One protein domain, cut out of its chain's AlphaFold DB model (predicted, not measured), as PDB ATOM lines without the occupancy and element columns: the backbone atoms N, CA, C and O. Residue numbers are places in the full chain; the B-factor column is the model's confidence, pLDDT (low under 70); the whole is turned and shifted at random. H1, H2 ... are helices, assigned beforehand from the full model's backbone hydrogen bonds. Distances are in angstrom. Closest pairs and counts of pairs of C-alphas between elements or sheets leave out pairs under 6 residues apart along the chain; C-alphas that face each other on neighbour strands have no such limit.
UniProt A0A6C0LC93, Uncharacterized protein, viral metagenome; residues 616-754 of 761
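AT A GLANCE: This is residues 616 to 754 of the 761 residues of an uncharacterized protein of viral metagenome (UniProt A0A6C0LC93). A long helical hairpin, H2 and H3, has a helix splayed off at its open end on each side: H1 makes a corner with the start of H2, and the long H5 leaves the end of H3 as the other arm of a V. The short H4 lies off the end of H3, and residues 633 to 640 of H1 and 732 to 754, mostly H5, stick out free. The printed part has 139 residues with five named helices, H1 to H5 in chain order, and no named strand; it is all helix. It is loose, with a radius of gyration of the C-alphas of 20.9 A, and elongated, spanning 69 by 39 by 33 A.

IN THESE COORDINATES: H1 is residues 626 to 643, 25.7 A long, from C-alpha 626 at (25.430, -43.316, 1.603). H2, residues 645 to 664, is 28.0 A long, and H3, residues 668 to 696, is 41.4 A. H4 is residues 702 to 709, 10.6 A. H5, residues 720 to 753, is 47.5 A long and ends at C-alpha 753 at (58.240, -18.016, 52.502).

HOW THE PARTS SIT: H1 and H2 are close but not clearly touching, about perpendicular at 75 degrees; their closest C-alphas, of Ile 641 and Ile 648, are 7.4 A apart. H2 and H3 touch as a hairpin, opposite ways at a shallow tilt of 18 degrees; their closest C-alphas, of Leu 658 and Asp 678, are 5.9 A apart. H4 is only just apart from H3, the closest C-alphas being 8.4 A apart. Residues 720 to 727 of H5 touch residues 692 to 696 of H3, closest at the C-alphas of Arg 696 and Ser 723, 5.6 A; the helices run opposite ways at a steep tilt of 39 degrees. Every O i to N i+4 pair is within hydrogen-bond range in H1, H3, H4 and H5, and 15 of 16 in H2.

THE WHOLE: The two C-alphas farthest apart, of Glu 623 and Leu 754, are 71.4 A apart. The printed part has no cut, and no link is long. Mean pLDDT of the printed part is 76.0; residues 616 to 621, 638 and 715 to 754 are under 70.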
ATOM      1  N   GLU A 616      35.037 -26.634   5.820       59.50
ATOM      2  CA  GLU A 616      34.922 -26.805   4.376       59.50
ATOM      3  C   GLU A 616      33.438 -26.651   4.043       59.50
ATOM      4  O   GLU A 616      32.599 -27.297   4.683       59.50
ATOM      5  N   GLU A 617      33.114 -25.764   3.100       55.97
ATOM      6  CA  GLU A 617      31.786 -25.660   2.500       55.97
ATOM      7  C   GLU A 617      31.491 -26.968   1.754       55.97
ATOM      8  O   GLU A 617      31.458 -27.049   0.529       55.97
ATOM      9  N   ASN A 618      31.264 -28.034   2.515       53.41
ATOM     10  CA  ASN A 618      30.766 -29.312   2.057       53.41
ATOM     11  C   ASN A 618      29.254 -29.166   1.874       53.41
ATOM     12  O   ASN A 618      28.435 -29.834   2.524       53.41
ATOM     13  N   ASN A 619      28.882 -28.239   0.988       60.22
ATOM     14  CA  ASN A 619      27.569 -28.215   0.374       60.22
ATOM     15  C   ASN A 619      27.372 -29.601  -0.238       60.22
ATOM     16  O   ASN A 619      28.178 -30.033  -1.063       60.22
ATOM     17  N   ALA A 620      26.360 -30.323   0.262       56.81
ATOM     18  CA  ALA A 620      26.075 -31.679  -0.188       56.81
ATOM     19  C   ALA A 620      25.929 -31.636  -1.702       56.81
ATOM     20  O   ALA A 620      25.069 -30.910  -2.216       56.81
ATOM     21  N   ARG A 621      26.777 -32.375  -2.414       67.06
ATOM     22  CA  ARG A 621      26.530 -32.562  -3.836       67.06
ATOM     23  C   ARG A 621      25.357 -33.536  -3.930       67.06
ATOM     24  O   ARG A 621      25.269 -34.460  -3.121       67.06
ATOM     25  N   PRO A 622      24.445 -33.371  -4.898       70.31
ATOM     26  CA  PRO A 622      23.324 -34.296  -5.085       70.31
ATOM     27  C   PRO A 622      23.760 -35.753  -5.344       70.31
ATOM     28  O   PRO A 622      22.917 -36.643  -5.362       70.31
ATOM     29  N   GLU A 623      25.061 -36.001  -5.507       83.06
ATOM     30  CA  GLU A 623      25.671 -37.298  -5.800       83.06
ATOM     31  C   GLU A 623      26.385 -37.942  -4.593       83.06
ATOM     32  O   GLU A 623      27.090 -38.938  -4.760       83.06
ATOM     33  N   ASP A 624      26.233 -37.403  -3.377       83.12
ATOM     34  CA  ASP A 624      26.901 -37.963  -2.197       83.12
ATOM     35  C   ASP A 624      26.404 -39.396  -1.904       83.12
ATOM     36  O   ASP A 624      25.222 -39.655  -1.670       83.12
ATOM     37  N   THR A 625      27.330 -40.354  -1.889       89.69
ATOM     38  CA  THR A 625      27.068 -41.761  -1.546       89.69
ATOM     39  C   THR A 625      26.563 -41.914  -0.105       89.69
ATOM     40  O   THR A 625      26.848 -41.085   0.761       89.69
ATOM     41  N   THR A 626      25.881 -43.022   0.222       77.88
ATOM     42  CA  THR A 626      25.430 -43.316   1.603       77.88
ATOM     43  C   THR A 626      26.573 -43.239   2.622       77.88
ATOM     44  O   THR A 626      26.379 -42.747   3.730       77.88
ATOM     45  N   PHE A 627      27.783 -43.663   2.240       70.88
ATOM     46  CA  PHE A 627      28.970 -43.538   3.085       70.88
ATOM     47  C   PHE A 627      29.348 -42.071   3.334       70.88
ATOM     48  O   PHE A 627      29.579 -41.695   4.479       70.88
ATOM     49  N   GLN A 628      29.350 -41.225   2.301       77.06
ATOM     50  CA  GLN A 628      29.611 -39.786   2.447       77.06
ATOM     51  C   GLN A 628      28.541 -39.096   3.303       77.06
ATOM     52  O   GLN A 628      28.886 -38.278   4.152       77.06
ATOM     53  N   LEU A 629      27.268 -39.481   3.168       73.44
ATOM     54  CA  LEU A 629      26.180 -39.034   4.047       73.44
ATOM     55  C   LEU A 629      26.409 -39.444   5.511       73.44
ATOM     56  O   LEU A 629      26.248 -38.614   6.407       73.44
ATOM     57  N   CYS A 630      26.825 -40.687   5.773       70.38
ATOM     58  CA  CYS A 630      27.182 -41.147   7.119       70.38
ATOM     59  C   CYS A 630      28.386 -40.389   7.690       70.38
ATOM     60  O   CYS A 630      28.340 -39.956   8.837       70.38
ATOM     61  N   VAL A 631      29.440 -40.187   6.894       71.44
ATOM     62  CA  VAL A 631      30.628 -39.412   7.284       71.44
ATOM     63  C   VAL A 631      30.251 -37.960   7.578       71.44
ATOM     64  O   VAL A 631      30.680 -37.407   8.585       71.44
ATOM     65  N   LYS A 632      29.378 -37.355   6.768       73.31
ATOM     66  CA  LYS A 632      28.859 -36.004   7.001       73.31
ATOM     67  C   LYS A 632      28.060 -35.915   8.301       73.31
ATOM     68  O   LYS A 632      28.310 -35.022   9.102       73.31
ATOM     69  N   LYS A 633      27.159 -36.869   8.557       73.88
ATOM     70  CA  LYS A 633      26.416 -36.959   9.827       73.88
ATOM     71  C   LYS A 633      27.335 -37.173  11.028       73.88
ATOM     72  O   LYS A 633      27.104 -36.595  12.086       73.88
ATOM     73  N   PHE A 634      28.391 -37.963  10.863       73.12
ATOM     74  CA  PHE A 634      29.419 -38.144  11.882       73.12
ATOM     75  C   PHE A 634      30.180 -36.839  12.158       73.12
ATOM     76  O   PHE A 634      30.379 -36.499  13.320       73.12
ATOM     77  N   TYR A 635      30.527 -36.062  11.128       74.12
ATOM     78  CA  TYR A 635      31.125 -34.736  11.304       74.12
ATOM     79  C   TYR A 635      30.178 -33.738  11.976       74.12
ATOM     80  O   TYR A 635      30.627 -33.009  12.851       74.12
ATOM     81  N   GLU A 636      28.881 -33.734  11.645       73.50
ATOM     82  CA  GLU A 636      27.876 -32.919  12.354       73.50
ATOM     83  C   GLU A 636      27.822 -33.277  13.853       73.50
ATOM     84  O   GLU A 636      27.705 -32.398  14.709       73.50
ATOM     85  N   TYR A 637      27.946 -34.566  14.189       73.12
ATOM     86  CA  TYR A 637      27.996 -35.026  15.577       73.12
ATOM     87  C   TYR A 637      29.306 -34.639  16.278       73.12
ATOM     88  O   TYR A 637      29.274 -34.182  17.420       73.12
ATOM     89  N   LEU A 638      30.451 -34.765  15.596       69.88
ATOM     90  CA  LEU A 638      31.741 -34.297  16.107       69.88
ATOM     91  C   LEU A 638      31.763 -32.780  16.313       69.88
ATOM     92  O   LEU A 638      32.311 -32.334  17.316       69.88
ATOM     93  N   GLU A 639      31.136 -32.004  15.425       71.56
ATOM     94  CA  GLU A 639      30.968 -30.553  15.576       71.56
ATOM     95  C   GLU A 639      30.189 -30.251  16.857       71.56
ATOM     96  O   GLU A 639      30.650 -29.498  17.709       71.56
ATOM     97  N   TYR A 640      29.045 -30.914  17.055       73.25
ATOM     98  CA  TYR A 640      28.256 -30.738  18.272       73.25
ATOM     99  C   TYR A 640      29.035 -31.101  19.547       73.25
ATOM    100  O   TYR A 640      28.959 -30.371  20.541       73.25
ATOM    101  N   ILE A 641      29.783 -32.213  19.521       74.62
ATOM    102  CA  ILE A 641      30.650 -32.613  20.635       74.62
ATOM    103  C   ILE A 641      31.726 -31.563  20.870       74.62
ATOM    104  O   ILE A 641      31.968 -31.224  22.022       74.62
ATOM    105  N   SER A 642      32.362 -31.049  19.821       71.56
ATOM    106  CA  SER A 642      33.436 -30.070  19.953       71.56
ATOM    107  C   SER A 642      32.966 -28.761  20.561       71.56
ATOM    108  O   SER A 642      33.580 -28.274  21.507       71.56
ATOM    109  N   ASP A 643      31.849 -28.227  20.065       73.38
ATOM    110  CA  ASP A 643      31.275 -26.971  20.555       73.38
ATOM    111  C   ASP A 643      30.982 -27.034  22.064       73.38
ATOM    112  O   ASP A 643      30.939 -26.019  22.753       73.38
ATOM    113  N   ASN A 644      30.779 -28.245  22.593       80.31
ATOM    114  CA  ASN A 644      30.487 -28.503  23.998       80.31
ATOM    115  C   ASN A 644      31.557 -29.382  24.660       80.31
ATOM    116  O   ASN A 644      31.290 -29.995  25.695       80.31
ATOM    117  N   PHE A 645      32.761 -29.463  24.088       84.50
ATOM    118  CA  PHE A 645      33.726 -30.510  24.417       84.50
ATOM    119  C   PHE A 645      34.093 -30.517  25.895       84.50
ATOM    120  O   PHE A 645      33.940 -31.534  26.569       84.50
ATOM    121  N   PHE A 646      34.495 -29.363  26.430       81.19
ATOM    122  CA  PHE A 646      34.837 -29.247  27.845       81.19
ATOM    123  C   PHE A 646      33.665 -29.600  28.749       81.19
ATOM    124  O   PHE A 646      33.834 -30.350  29.703       81.19
ATOM    125  N   ILE A 647      32.469 -29.109  28.425       84.62
ATOM    126  CA  ILE A 647      31.246 -29.361  29.193       84.62
ATOM    127  C   ILE A 647      30.983 -30.869  29.261       84.62
ATOM    128  O   ILE A 647      30.723 -31.399  30.339       84.62
ATOM    129  N   ILE A 648      31.116 -31.567  28.130       87.56
ATOM    130  CA  ILE A 648      30.951 -33.019  28.034       87.56
ATOM    131  C   ILE A 648      32.038 -33.747  28.833       87.56
ATOM    132  O   ILE A 648      31.721 -34.678  29.572       87.56
ATOM    133  N   VAL A 649      33.302 -33.326  28.745       90.00
ATOM    134  CA  VAL A 649      34.395 -33.937  29.520       90.00
ATOM    135  C   VAL A 649      34.174 -33.760  31.023       90.00
ATOM    136  O   VAL A 649      34.311 -34.732  31.770       90.00
ATOM    137  N   TYR A 650      33.798 -32.564  31.483       89.31
ATOM    138  CA  TYR A 650      33.454 -32.329  32.888       89.31
ATOM    139  C   TYR A 650      32.272 -33.200  33.310       89.31
ATOM    140  O   TYR A 650      32.346 -33.860  34.343       89.31
ATOM    141  N   LEU A 651      31.220 -33.268  32.491       92.88
ATOM    142  CA  LEU A 651      30.048 -34.098  32.758       92.88
ATOM    143  C   LEU A 651      30.433 -35.573  32.944       92.88
ATOM    144  O   LEU A 651      30.082 -36.177  33.955       92.88
ATOM    145  N   ILE A 652      31.192 -36.140  32.000       93.38
ATOM    146  CA  ILE A 652      31.675 -37.526  32.063       93.38
ATOM    147  C   ILE A 652      32.552 -37.731  33.301       93.38
ATOM    148  O   ILE A 652      32.385 -38.723  34.010       93.38
ATOM    149  N   THR A 653      33.451 -36.788  33.595       93.00
ATOM    150  CA  THR A 653      34.334 -36.866  34.764       93.00
ATOM    151  C   THR A 653      33.525 -36.916  36.056       93.00
ATOM    152  O   THR A 653      33.750 -37.809  36.867       93.00
ATOM    153  N   PHE A 654      32.535 -36.038  36.236       93.44
ATOM    154  CA  PHE A 654      31.691 -36.056  37.431       93.44
ATOM    155  C   PHE A 654      30.811 -37.306  37.518       93.44
ATOM    156  O   PHE A 654      30.615 -37.815  38.615       93.44
ATOM    157  N   PHE A 655      30.343 -37.870  36.400       96.06
ATOM    158  CA  PHE A 655      29.670 -39.175  36.426       96.06
ATOM    159  C   PHE A 655      30.602 -40.309  36.878       96.06
ATOM    160  O   PHE A 655      30.180 -41.178  37.645       96.06
ATOM    161  N   ILE A 656      31.864 -40.303  36.437       96.00
ATOM    162  CA  ILE A 656      32.874 -41.276  36.877       96.00
ATOM    163  C   ILE A 656      33.170 -41.093  38.369       96.00
ATOM    164  O   ILE A 656      33.146 -42.077  39.108       96.00
ATOM    165  N   LEU A 657      33.394 -39.854  38.824       94.31
ATOM    166  CA  LEU A 657      33.650 -39.538  40.232       94.31
ATOM    167  C   LEU A 657      32.464 -39.913  41.125       94.31
ATOM    168  O   LEU A 657      32.675 -40.522  42.167       94.31
ATOM    169  N   LEU A 658      31.229 -39.658  40.682       95.94
ATOM    170  CA  LEU A 658      30.011 -40.073  41.375       95.94
ATOM    171  C   LEU A 658      29.967 -41.599  41.542       95.94
ATOM    172  O   LEU A 658      29.732 -42.110  42.635       95.94
ATOM    173  N   GLY A 659      30.208 -42.345  40.460       96.69
ATOM    174  CA  GLY A 659      30.207 -43.807  40.490       96.69
ATOM    175  C   GLY A 659      31.325 -44.394  41.355       96.69
ATOM    176  O   GLY A 659      31.104 -45.392  42.045       96.69
ATOM    177  N   ASP A 660      32.513 -43.787  41.329       96.44
ATOM    178  CA  ASP A 660      33.664 -44.222  42.118       96.44
ATOM    179  C   ASP A 660      33.498 -43.878  43.603       96.44
ATOM    180  O   ASP A 660      33.716 -44.739  44.457       96.44
ATOM    181  N   SER A 661      33.017 -42.670  43.916       95.06
ATOM    182  CA  SER A 661      32.792 -42.214  45.291       95.06
ATOM    183  C   SER A 661      31.752 -43.078  45.996       95.06
ATOM    184  O   SER A 661      31.939 -43.440  47.159       95.06
ATOM    185  N   GLN A 662      30.705 -43.511  45.281       95.94
ATOM    186  CA  GLN A 662      29.709 -44.421  45.847       95.94
ATOM    187  C   GLN A 662      30.263 -45.812  46.175       95.94
ATOM    188  O   GLN A 662      29.778 -46.460  47.103       95.94
ATOM    189  N   LYS A 663      31.265 -46.282  45.428       96.19
ATOM    190  CA  LYS A 663      31.840 -47.624  45.600       96.19
ATOM    191  C   LYS A 663      32.985 -47.655  46.606       96.19
ATOM    192  O   LYS A 663      33.098 -48.621  47.354       96.19
ATOM    193  N   ASN A 664      33.833 -46.630  46.602       95.00
ATOM    194  CA  ASN A 664      35.132 -46.666  47.270       95.00
ATOM    195  C   ASN A 664      35.201 -45.850  48.566       95.00
ATOM    196  O   ASN A 664      36.169 -46.018  49.305       95.00
ATOM    197  N   ILE A 665      34.216 -44.991  48.853       94.69
ATOM    198  CA  ILE A 665      34.158 -44.244  50.114       94.69
ATOM    199  C   ILE A 665      33.358 -45.042  51.145       94.69
ATOM    200  O   ILE A 665      32.160 -45.304  50.990       94.69
ATOM    201  N   SER A 666      34.044 -45.436  52.212       92.62
ATOM    202  CA  SER A 666      33.510 -46.281  53.277       92.62
ATOM    203  C   SER A 666      32.640 -45.502  54.268       92.62
ATOM    204  O   SER A 666      31.610 -46.003  54.719       92.62
ATOM    205  N   ASN A 667      32.993 -44.252  54.584       88.69
ATOM    206  CA  ASN A 667      32.215 -43.389  55.461       88.69
ATOM    207  C   ASN A 667      30.922 -42.923  54.771       88.69
ATOM    208  O   ASN A 667      30.947 -42.116  53.843       88.69
ATOM    209  N   ASN A 668      29.775 -43.384  55.277       87.38
ATOM    210  CA  ASN A 668      28.459 -43.074  54.709       87.38
ATOM    211  C   ASN A 668      28.152 -41.570  54.645       87.38
ATOM    212  O   ASN A 668      27.596 -41.111  53.650       87.38
ATOM    213  N   THR A 669      28.482 -40.797  55.686       86.31
ATOM    214  CA  THR A 669      28.222 -39.349  55.687       86.31
ATOM    215  C   THR A 669      29.045 -38.668  54.605       86.31
ATOM    216  O   THR A 669      28.495 -37.918  53.804       86.31
ATOM    217  N   PHE A 670      30.341 -38.978  54.543       87.94
ATOM    218  CA  PHE A 670      31.234 -38.403  53.546       87.94
ATOM    219  C   PHE A 670      30.817 -38.788  52.125       87.94
ATOM    220  O   PHE A 670      30.656 -37.912  51.278       87.94
ATOM    221  N   ARG A 671      30.528 -40.073  51.892       93.69
ATOM    222  CA  ARG A 671      30.013 -40.595  50.620       93.69
ATOM    223  C   ARG A 671      28.733 -39.890  50.170       93.69
ATOM    224  O   ARG A 671      28.626 -39.518  49.006       93.69
ATOM    225  N   ASN A 672      27.774 -39.694  51.076       89.50
ATOM    226  CA  ASN A 672      26.511 -39.026  50.758       89.50
ATOM    227  C   ASN A 672      26.716 -37.534  50.477       89.50
ATOM    228  O   ASN A 672      26.092 -36.989  49.573       89.50
ATOM    229  N   THR A 673      27.591 -36.847  51.215       87.56
ATOM    230  CA  THR A 673      27.893 -35.444  50.910       87.56
ATOM    231  C   THR A 673      28.584 -35.302  49.558       87.56
ATOM    232  O   THR A 673      28.190 -34.433  48.785       87.56
ATOM    233  N   LEU A 674      29.555 -36.165  49.239       88.62
ATOM    234  CA  LEU A 674      30.186 -36.187  47.916       88.62
ATOM    235  C   LEU A 674      29.165 -36.463  46.813       88.62
ATOM    236  O   LEU A 674      29.137 -35.728  45.836       88.62
ATOM    237  N   TYR A 675      28.252 -37.418  47.024       92.75
ATOM    238  CA  TYR A 675      27.138 -37.677  46.110       92.75
ATOM    239  C   TYR A 675      26.348 -36.406  45.783       92.75
ATOM    240  O   TYR A 675      26.111 -36.105  44.617       92.75
ATOM    241  N   PHE A 676      25.950 -35.635  46.803       89.25
ATOM    242  CA  PHE A 676      25.195 -34.400  46.586       89.25
ATOM    243  C   PHE A 676      26.022 -33.311  45.900       89.25
ATOM    244  O   PHE A 676      25.475 -32.577  45.078       89.25
ATOM    245  N   ILE A 677      27.315 -33.200  46.214       87.06
ATOM    246  CA  ILE A 677      28.221 -32.247  45.559       87.06
ATOM    247  C   ILE A 677      28.368 -32.597  44.074       87.06
ATOM    248  O   ILE A 677      28.110 -31.746  43.224       87.06
ATOM    249  N   ASP A 678      28.701 -33.848  43.763       89.25
ATOM    250  CA  ASP A 678      28.865 -34.342  42.394       89.25
ATOM    251  C   ASP A 678      27.559 -34.189  41.596       89.25
ATOM    252  O   ASP A 678      27.563 -33.670  40.479       89.25
ATOM    253  N   LEU A 679      26.414 -34.549  42.191       91.00
ATOM    254  CA  LEU A 679      25.097 -34.376  41.573       91.00
ATOM    255  C   LEU A 679      24.763 -32.897  41.326       91.00
ATOM    256  O   LEU A 679      24.180 -32.564  40.294       91.00
ATOM    257  N   SER A 680      25.153 -32.001  42.240       89.06
ATOM    258  CA  SER A 680      24.968 -30.554  42.072       89.06
ATOM    259  C   SER A 680      25.788 -30.031  40.897       89.06
ATOM    260  O   SER A 680      25.259 -29.289  40.071       89.06
ATOM    261  N   PHE A 681      27.048 -30.458  40.761       88.06
ATOM    262  CA  PHE A 681      27.874 -30.107  39.606       88.06
ATOM    263  C   PHE A 681      27.291 -30.646  38.299       88.06
ATOM    264  O   PHE A 681      27.178 -29.890  37.336       88.06
ATOM    265  N   ILE A 682      26.839 -31.902  38.272       91.25
ATOM    266  CA  ILE A 682      26.158 -32.485  37.106       91.25
ATOM    267  C   ILE A 682      24.925 -31.652  36.733       91.25
ATOM    268  O   ILE A 682      24.747 -31.319  35.563       91.25
ATOM    269  N   PHE A 683      24.097 -31.262  37.703       89.81
ATOM    270  CA  PHE A 683      22.905 -30.453  37.442       89.81
ATOM    271  C   PHE A 683      23.246 -29.052  36.918       89.81
ATOM    272  O   PHE A 683      22.589 -28.573  35.994       89.81
ATOM    273  N   ILE A 684      24.286 -28.408  37.459       87.31
ATOM    274  CA  ILE A 684      24.794 -27.119  36.963       87.31
ATOM    275  C   ILE A 684      25.259 -27.260  35.509       87.31
ATOM    276  O   ILE A 684      24.857 -26.468  34.657       87.31
ATOM    277  N   ILE A 685      26.046 -28.296  35.208       87.56
ATOM    278  CA  ILE A 685      26.571 -28.572  33.864       87.56
ATOM    279  C   ILE A 685      25.430 -28.851  32.877       87.56
ATOM    280  O   ILE A 685      25.408 -28.277  31.789       87.56
ATOM    281  N   LEU A 686      24.449 -29.676  33.253       88.69
ATOM    282  CA  LEU A 686      23.280 -29.975  32.419       88.69
ATOM    283  C   LEU A 686      22.389 -28.747  32.209       88.69
ATOM    284  O   LEU A 686      21.916 -28.524  31.097       88.69
ATOM    285  N   SER A 687      22.190 -27.929  33.245       85.94
ATOM    286  CA  SER A 687      21.439 -26.669  33.144       85.94
ATOM    287  C   SER A 687      22.125 -25.693  32.191       85.94
ATOM    288  O   SER A 687      21.467 -25.023  31.394       85.94
ATOM    289  N   TYR A 688      23.456 -25.643  32.235       84.62
ATOM    290  CA  TYR A 688      24.255 -24.818  31.344       84.62
ATOM    291  C   TYR A 688      24.235 -25.334  29.897       84.62
ATOM    292  O   TYR A 688      24.012 -24.557  28.969       84.62
ATOM    293  N   LEU A 689      24.357 -26.649  29.692       85.38
ATOM    294  CA  LEU A 689      24.213 -27.272  28.375       85.38
ATOM    295  C   LEU A 689      22.814 -27.013  27.795       85.38
ATOM    296  O   LEU A 689      22.682 -26.642  26.630       85.38
ATOM    297  N   TYR A 690      21.771 -27.132  28.620       85.75
ATOM    298  CA  TYR A 690      20.406 -26.776  28.242       85.75
ATOM    299  C   TYR A 690      20.300 -25.304  27.828       85.75
ATOM    300  O   TYR A 690      19.690 -25.008  26.803       85.75
ATOM    301  N   TYR A 691      20.930 -24.385  28.567       85.06
ATOM    302  CA  TYR A 691      20.974 -22.965  28.208       85.06
ATOM    303  C   TYR A 691      21.668 -22.721  26.858       85.06
ATOM    304  O   TYR A 691      21.132 -21.976  26.033       85.06
ATOM    305  N   ILE A 692      22.797 -23.385  26.586       78.94
ATOM    306  CA  ILE A 692      23.491 -23.302  25.289       78.94
ATOM    307  C   ILE A 692      22.599 -23.818  24.163       78.94
ATOM    308  O   ILE A 692      22.432 -23.130  23.159       78.94
ATOM    309  N   ILE A 693      21.994 -24.998  24.326       80.62
ATOM    310  CA  ILE A 693      21.081 -25.583  23.332       80.62
ATOM    311  C   ILE A 693      19.911 -24.625  23.084       80.62
ATOM    312  O   ILE A 693      19.599 -24.307  21.937       80.62
ATOM    313  N   LYS A 694      19.308 -24.100  24.154       81.88
ATOM    314  CA  LYS A 694      18.202 -23.146  24.072       81.88
ATOM    315  C   LYS A 694      18.592 -21.892  23.288       81.88
ATOM    316  O   LYS A 694      17.853 -21.488  22.394       81.88
ATOM    317  N   SER A 695      19.750 -21.304  23.597       76.56
ATOM    318  CA  SER A 695      20.275 -20.112  22.920       76.56
ATOM    319  C   SER A 695      20.608 -20.386  21.452       76.56
ATOM    320  O   SER A 695      20.245 -19.598  20.580       76.56
ATOM    321  N   ARG A 696      21.237 -21.530  21.163       73.31
ATOM    322  CA  ARG A 696      21.676 -21.908  19.815       73.31
ATOM    323  C   ARG A 696      20.511 -22.142  18.858       73.31
ATOM    324  O   ARG A 696      20.610 -21.779  17.691       73.31
ATOM    325  N   PHE A 697      19.432 -22.747  19.348       75.69
ATOM    326  CA  PHE A 697      18.260 -23.104  18.542       75.69
ATOM    327  C   PHE A 697      17.077 -22.143  18.721       75.69
ATOM    328  O   PHE A 697      16.004 -22.398  18.182       75.69
ATOM    329  N   ASN A 698      17.266 -21.050  19.472       79.44
ATOM    330  CA  ASN A 698      16.234 -20.067  19.808       79.44
ATOM    331  C   ASN A 698      14.937 -20.711  20.348       79.44
ATOM    332  O   ASN A 698      13.825 -20.312  20.007       79.44
ATOM    333  N   ILE A 699      15.091 -21.754  21.170       82.38
ATOM    334  CA  ILE A 699      13.985 -22.548  21.715       82.38
ATOM    335  C   ILE A 699      13.270 -21.699  22.767       82.38
ATOM    336  O   ILE A 699      13.817 -21.414  23.835       82.38
ATOM    337  N   SER A 700      12.038 -21.286  22.481       87.25
ATOM    338  CA  SER A 700      11.238 -20.488  23.412       87.25
ATOM    339  C   SER A 700      10.482 -21.371  24.409       87.25
ATOM    340  O   SER A 700      10.311 -20.991  25.570       87.25
ATOM    341  N   SER A 701      10.108 -22.583  23.983       87.00
ATOM    342  CA  SER A 701       9.301 -23.535  24.746       87.00
ATOM    343  C   SER A 701       9.794 -24.985  24.621       87.00
ATOM    344  O   SER A 701      10.489 -25.347  23.675       87.00
ATOM    345  N   ILE A 702       9.394 -25.855  25.558       79.62
ATOM    346  CA  ILE A 702       9.674 -27.305  25.492       79.62
ATOM    347  C   ILE A 702       9.062 -27.931  24.225       79.62
ATOM    348  O   ILE A 702       9.656 -28.834  23.636       79.62
ATOM    349  N   ASN A 703       7.916 -27.422  23.762       85.75
ATOM    350  CA  ASN A 703       7.277 -27.900  22.535       85.75
ATOM    351  C   ASN A 703       8.152 -27.647  21.300       85.75
ATOM    352  O   ASN A 703       8.224 -28.514  20.435       85.75
ATOM    353  N   ASP A 704       8.880 -26.526  21.245       80.56
ATOM    354  CA  ASP A 704       9.826 -26.252  20.153       80.56
ATOM    355  C   ASP A 704      10.956 -27.289  20.139       80.56
ATOM    356  O   ASP A 704      11.353 -27.768  19.080       80.56
ATOM    357  N   MET A 705      11.431 -27.704  21.318       75.81
ATOM    358  CA  MET A 705      12.458 -28.739  21.451       75.81
ATOM    359  C   MET A 705      11.953 -30.111  20.984       75.81
ATOM    360  O   MET A 705      12.663 -30.802  20.255       75.81
ATOM    361  N   ILE A 706      10.721 -30.487  21.350       81.56
ATOM    362  CA  ILE A 706      10.075 -31.728  20.885       81.56
ATOM    363  C   ILE A 706       9.884 -31.690  19.363       81.56
ATOM    364  O   ILE A 706      10.158 -32.672  18.678       81.56
ATOM    365  N   ASN A 707       9.473 -30.546  18.818       81.94
ATOM    366  CA  ASN A 707       9.300 -30.359  17.382       81.94
ATOM    367  C   ASN A 707      10.634 -30.461  16.618       81.94
ATOM    368  O   ASN A 707      10.709 -31.128  15.587       81.94
ATOM    369  N   ILE A 708      11.718 -29.886  17.148       77.06
ATOM    370  CA  ILE A 708      13.068 -30.039  16.579       77.06
ATOM    371  C   ILE A 708      13.529 -31.502  16.655       77.06
ATOM    372  O   ILE A 708      14.026 -32.033  15.663       77.06
ATOM    373  N   ALA A 709      13.335 -32.177  17.792       76.06
ATOM    374  CA  ALA A 709      13.718 -33.580  17.973       76.06
ATOM    375  C   ALA A 709      12.961 -34.526  17.025       76.06
ATOM    376  O   ALA A 709      13.539 -35.478  16.507       76.06
ATOM    377  N   ASN A 710      11.692 -34.224  16.745       83.25
ATOM    378  CA  ASN A 710      10.868 -34.960  15.787       83.25
ATOM    379  C   ASN A 710      11.158 -34.584  14.321       83.25
ATOM    380  O   ASN A 710      10.531 -35.130  13.414       83.25
ATOM    381  N   GLY A 711      12.073 -33.641  14.071       79.81
ATOM    382  CA  GLY A 711      12.410 -33.158  12.732       79.81
ATOM    383  C   GLY A 711      11.310 -32.328  12.062       79.81
ATOM    384  O   GLY A 711      11.386 -32.093  10.857       79.81
ATOM    385  N   SER A 712      10.289 -31.882  12.805       78.06
ATOM    386  CA  SER A 712       9.160 -31.123  12.250       78.06
ATOM    387  C   SER A 712       9.480 -29.644  12.018       78.06
ATOM    388  O   SER A 712       8.804 -28.988  11.228       78.06
ATOM    389  N   VAL A 713      10.534 -29.120  12.652       73.88
ATOM    390  CA  VAL A 713      11.005 -27.740  12.482       73.88
ATOM    391  C   VAL A 713      12.484 -27.759  12.114       73.88
ATOM    392  O   VAL A 713      13.306 -28.324  12.838       73.88
ATOM    393  N   LYS A 714      12.840 -27.127  10.986       71.69
ATOM    394  CA  LYS A 714      14.249 -26.882  10.656       71.69
ATOM    395  C   LYS A 714      14.810 -25.890  11.678       71.69
ATOM    396  O   LYS A 714      14.181 -24.850  11.885       71.69
ATOM    397  N   PRO A 715      15.956 -26.181  12.313       65.38
ATOM    398  CA  PRO A 715      16.570 -25.238  13.236       65.38
ATOM    399  C   PRO A 715      16.814 -23.911  12.508       65.38
ATOM    400  O   PRO A 715      17.284 -23.915  11.369       65.38
ATOM    401  N   GLY A 716      16.453 -22.791  13.144       66.75
ATOM    402  CA  GLY A 716      16.770 -21.461  12.619       66.75
ATOM    403  C   GLY A 716      18.278 -21.300  12.403       66.75
ATOM    404  O   GLY A 716      19.071 -22.053  12.978       66.75
ATOM    405  N   GLU A 717      18.684 -20.341  11.566       61.94
ATOM    406  CA  GLU A 717      20.106 -20.038  11.365       61.94
ATOM    407  C   GLU A 717      20.810 -19.866  12.718       61.94
ATOM    408  O   GLU A 717      20.321 -19.167  13.610       61.94
ATOM    409  N   LYS A 718      21.939 -20.569  12.883       60.72
ATOM    410  CA  LYS A 718      22.699 -20.610  14.137       60.72
ATOM    411  C   LYS A 718      23.044 -19.172  14.555       60.72
ATOM    412  O   LYS A 718      23.869 -18.525  13.917       60.72
ATOM    413  N   ASN A 719      22.466 -18.687  15.658       64.94
ATOM    414  CA  ASN A 719      22.882 -17.419  16.255       64.94
ATOM    415  C   ASN A 719      24.156 -17.645  17.084       64.94
ATOM    416  O   ASN A 719      24.117 -17.894  18.296       64.94
ATOM    417  N   TYR A 720      25.300 -17.600  16.402       57.47
ATOM    418  CA  TYR A 720      26.604 -17.760  17.038       57.47
ATOM    419  C   TYR A 720      26.883 -16.660  18.062       57.47
ATOM    420  O   TYR A 720      27.506 -16.941  19.073       57.47
ATOM    421  N   ASN A 721      26.353 -15.445  17.897       62.66
ATOM    422  CA  ASN A 721      26.661 -14.342  18.812       62.66
ATOM    423  C   ASN A 721      26.145 -14.596  20.237       62.66
ATOM    424  O   ASN A 721      26.852 -14.312  21.203       62.66
ATOM    425  N   GLY A 722      24.948 -15.173  20.390       58.72
ATOM    426  CA  GLY A 722      24.384 -15.489  21.709       58.72
ATOM    427  C   GLY A 722      25.069 -16.681  22.389       58.72
ATOM    428  O   GLY A 722      25.453 -16.603  23.557       58.72
ATOM    429  N   SER A 723      25.270 -17.767  21.640       52.78
ATOM    430  CA  SER A 723      25.874 -19.004  22.152       52.78
ATOM    431  C   SER A 723      27.380 -18.872  22.391       52.78
ATOM    432  O   SER A 723      27.860 -19.298  23.442       52.78
ATOM    433  N   ALA A 724      28.108 -18.195  21.498       56.34
ATOM    434  CA  ALA A 724      29.513 -17.869  21.700       56.34
ATOM    435  C   ALA A 724      29.688 -16.949  22.906       56.34
ATOM    436  O   ALA A 724      30.560 -17.214  23.716       56.34
ATOM    437  N   SER A 725      28.837 -15.932  23.109       60.88
ATOM    438  CA  SER A 725      28.932 -15.063  24.296       60.88
ATOM    439  C   SER A 725      28.752 -15.835  25.605       60.88
ATOM    440  O   SER A 725      29.484 -15.599  26.563       60.88
ATOM    441  N   ALA A 726      27.818 -16.789  25.644       57.12
ATOM    442  CA  ALA A 726      27.590 -17.640  26.808       57.12
ATOM    443  C   ALA A 726      28.745 -18.617  27.067       57.12
ATOM    444  O   ALA A 726      29.186 -18.755  28.211       57.12
ATOM    445  N   PHE A 727      29.228 -19.285  26.015       57.72
ATOM    446  CA  PHE A 727      30.379 -20.193  26.052       57.72
ATOM    447  C   PHE A 727      31.646 -19.461  26.490       57.72
ATOM    448  O   PHE A 727      32.336 -19.878  27.419       57.72
ATOM    449  N   ASN A 728      31.883 -18.303  25.881       62.12
ATOM    450  CA  ASN A 728      32.950 -17.386  26.224       62.12
ATOM    451  C   ASN A 728      32.839 -16.965  27.686       62.12
ATOM    452  O   ASN A 728      33.801 -17.138  28.413       62.12
ATOM    453  N   MET A 729      31.671 -16.535  28.173       64.31
ATOM    454  CA  MET A 729      31.488 -16.159  29.581       64.31
ATOM    455  C   MET A 729      31.802 -17.300  30.561       64.31
ATOM    456  O   MET A 729      32.411 -17.045  31.599       64.31
ATOM    457  N   ALA A 730      31.440 -18.549  30.253       59.12
ATOM    458  CA  ALA A 730      31.783 -19.684  31.112       59.12
ATOM    459  C   ALA A 730      33.274 -20.018  31.058       59.12
ATOM    460  O   ALA A 730      33.893 -20.185  32.109       59.12
ATOM    461  N   ASN A 731      33.874 -20.038  29.866       59.06
ATOM    462  CA  ASN A 731      35.318 -20.196  29.729       59.06
ATOM    463  C   ASN A 731      36.071 -19.048  30.407       59.06
ATOM    464  O   ASN A 731      37.089 -19.303  31.032       59.06
ATOM    465  N   TYR A 732      35.556 -17.818  30.381       64.06
ATOM    466  CA  TYR A 732      36.117 -16.666  31.091       64.06
ATOM    467  C   TYR A 732      35.968 -16.794  32.597       64.06
ATOM    468  O   TYR A 732      36.899 -16.468  33.325       64.06
ATOM    469  N   GLY A 733      34.826 -17.298  33.069       64.06
ATOM    470  CA  GLY A 733      34.625 -17.631  34.472       64.06
ATOM    471  C   GLY A 733      35.652 -18.657  34.932       64.06
ATOM    472  O   GLY A 733      36.361 -18.417  35.901       64.06
ATOM    473  N   VAL A 734      35.809 -19.758  34.194       59.97
ATOM    474  CA  VAL A 734      36.780 -20.816  34.513       59.97
ATOM    475  C   VAL A 734      38.218 -20.308  34.397       59.97
ATOM    476  O   VAL A 734      39.001 -20.510  35.319       59.97
ATOM    477  N   TYR A 735      38.576 -19.615  33.316       59.16
ATOM    478  CA  TYR A 735      39.922 -19.088  33.075       59.16
ATOM    479  C   TYR A 735      40.300 -18.024  34.109       59.16
ATOM    480  O   TYR A 735      41.370 -18.092  34.707       59.16
ATOM    481  N   GLY A 736      39.403 -17.072  34.373       63.81
ATOM    482  CA  GLY A 736      39.585 -16.027  35.376       63.81
ATOM    483  C   GLY A 736      39.688 -16.592  36.790       63.81
ATOM    484  O   GLY A 736      40.581 -16.202  37.536       63.81
ATOM    485  N   LEU A 737      38.835 -17.559  37.143       62.94
ATOM    486  CA  LEU A 737      38.865 -18.212  38.452       62.94
ATOM    487  C   LEU A 737      40.124 -19.074  38.608       62.94
ATOM    488  O   LEU A 737      40.779 -18.984  39.638       62.94
ATOM    489  N   THR A 738      40.542 -19.793  37.563       58.50
ATOM    490  CA  THR A 738      41.806 -20.553  37.548       58.50
ATOM    491  C   THR A 738      43.007 -19.626  37.722       58.50
ATOM    492  O   THR A 738      43.848 -19.876  38.580       58.50
ATOM    493  N   MET A 739      43.074 -18.520  36.974       60.00
ATOM    494  CA  MET A 739      44.151 -17.532  37.105       60.00
ATOM    495  C   MET A 739      44.168 -16.885  38.492       60.00
ATOM    496  O   MET A 739      45.237 -16.749  39.083       60.00
ATOM    497  N   ALA A 740      43.001 -16.539  39.040       65.31
ATOM    498  CA  ALA A 740      42.883 -16.007  40.393       65.31
ATOM    499  C   ALA A 740      43.318 -17.034  41.449       65.31
ATOM    500  O   ALA A 740      44.028 -16.675  42.385       65.31
ATOM    501  N   SER A 741      42.958 -18.311  41.289       57.34
ATOM    502  CA  SER A 741      43.380 -19.396  42.179       57.34
ATOM    503  C   SER A 741      44.884 -19.648  42.105       57.34
ATOM    504  O   SER A 741      45.533 -19.709  43.146       57.34
ATOM    505  N   VAL A 742      45.464 -19.731  40.902       59.84
ATOM    506  CA  VAL A 742      46.916 -19.890  40.710       59.84
ATOM    507  C   VAL A 742      47.662 -18.702  41.311       59.84
ATOM    508  O   VAL A 742      48.622 -18.896  42.054       59.84
ATOM    509  N   PHE A 743      47.194 -17.478  41.053       68.81
ATOM    510  CA  PHE A 743      47.769 -16.272  41.637       68.81
ATOM    511  C   PHE A 743      47.658 -16.272  43.163       68.81
ATOM    512  O   PHE A 743      48.636 -15.977  43.837       68.81
ATOM    513  N   TYR A 744      46.508 -16.657  43.721       63.19
ATOM    514  CA  TYR A 744      46.300 -16.733  45.165       63.19
ATOM    515  C   TYR A 744      47.201 -17.778  45.831       63.19
ATOM    516  O   TYR A 744      47.795 -17.496  46.872       63.19
ATOM    517  N   VAL A 745      47.346 -18.965  45.234       57.88
ATOM    518  CA  VAL A 745      48.245 -20.017  45.733       57.88
ATOM    519  C   VAL A 745      49.695 -19.556  45.650       57.88
ATOM    520  O   VAL A 745      50.417 -19.646  46.640       57.88
ATOM    521  N   PHE A 746      50.116 -19.007  44.507       61.12
ATOM    522  CA  PHE A 746      51.461 -18.463  44.336       61.12
ATOM    523  C   PHE A 746      51.743 -17.343  45.342       61.12
ATOM    524  O   PHE A 746      52.753 -17.382  46.038       61.12
ATOM    525  N   TRP A 747      50.824 -16.388  45.488       66.06
ATOM    526  CA  TRP A 747      50.924 -15.300  46.457       66.06
ATOM    527  C   TRP A 747      50.995 -15.827  47.889       66.06
ATOM    528  O   TRP A 747      51.847 -15.395  48.657       66.06
ATOM    529  N   SER A 748      50.173 -16.818  48.236       57.84
ATOM    530  CA  SER A 748      50.202 -17.464  49.550       57.84
ATOM    531  C   SER A 748      51.535 -18.169  49.805       57.84
ATOM    532  O   SER A 748      52.077 -18.057  50.901       57.84
ATOM    533  N   LEU A 749      52.108 -18.846  48.803       50.16
ATOM    534  CA  LEU A 749      53.433 -19.468  48.893       50.16
ATOM    535  C   LEU A 749      54.549 -18.427  49.038       50.16
ATOM    536  O   LEU A 749      55.467 -18.624  49.833       50.16
ATOM    537  N   VAL A 750      54.476 -17.315  48.305       64.38
ATOM    538  CA  VAL A 750      55.429 -16.202  48.418       64.38
ATOM    539  C   VAL A 750      55.349 -15.579  49.810       64.38
ATOM    540  O   VAL A 750      56.368 -15.483  50.490       64.38
ATOM    541  N   GLN A 751      54.148 -15.236  50.281       61.28
ATOM    542  CA  GLN A 751      53.928 -14.679  51.618       61.28
ATOM    543  C   GLN A 751      54.391 -15.642  52.714       61.28
ATOM    544  O   GLN A 751      55.049 -15.228  53.667       61.28
ATOM    545  N   TYR A 752      54.119 -16.939  52.565       58.16
ATOM    546  CA  TYR A 752      54.529 -17.949  53.538       58.16
ATOM    547  C   TYR A 752      56.055 -18.097  53.641       58.16
ATOM    548  O   TYR A 752      56.569 -18.344  54.731       58.16
ATOM    549  N   ASN A 753      56.780 -17.917  52.533       51.03
ATOM    550  CA  ASN A 753      58.240 -18.016  52.502       51.03
ATOM    551  C   ASN A 753      58.958 -16.688  52.806       51.03
ATOM    552  O   ASN A 753      60.153 -16.701  53.107       51.03
ATOM    553  N   LEU A 754      58.263 -15.547  52.757       55.97
ATOM    554  CA  LEU A 754      58.836 -14.254  53.126       55.97
ATOM    555  C   LEU A 754      59.034 -14.144  54.650       55.97
ATOM    556  O   LEU A 754      58.191 -14.604  55.430       55.97
TER     557      LEU A 754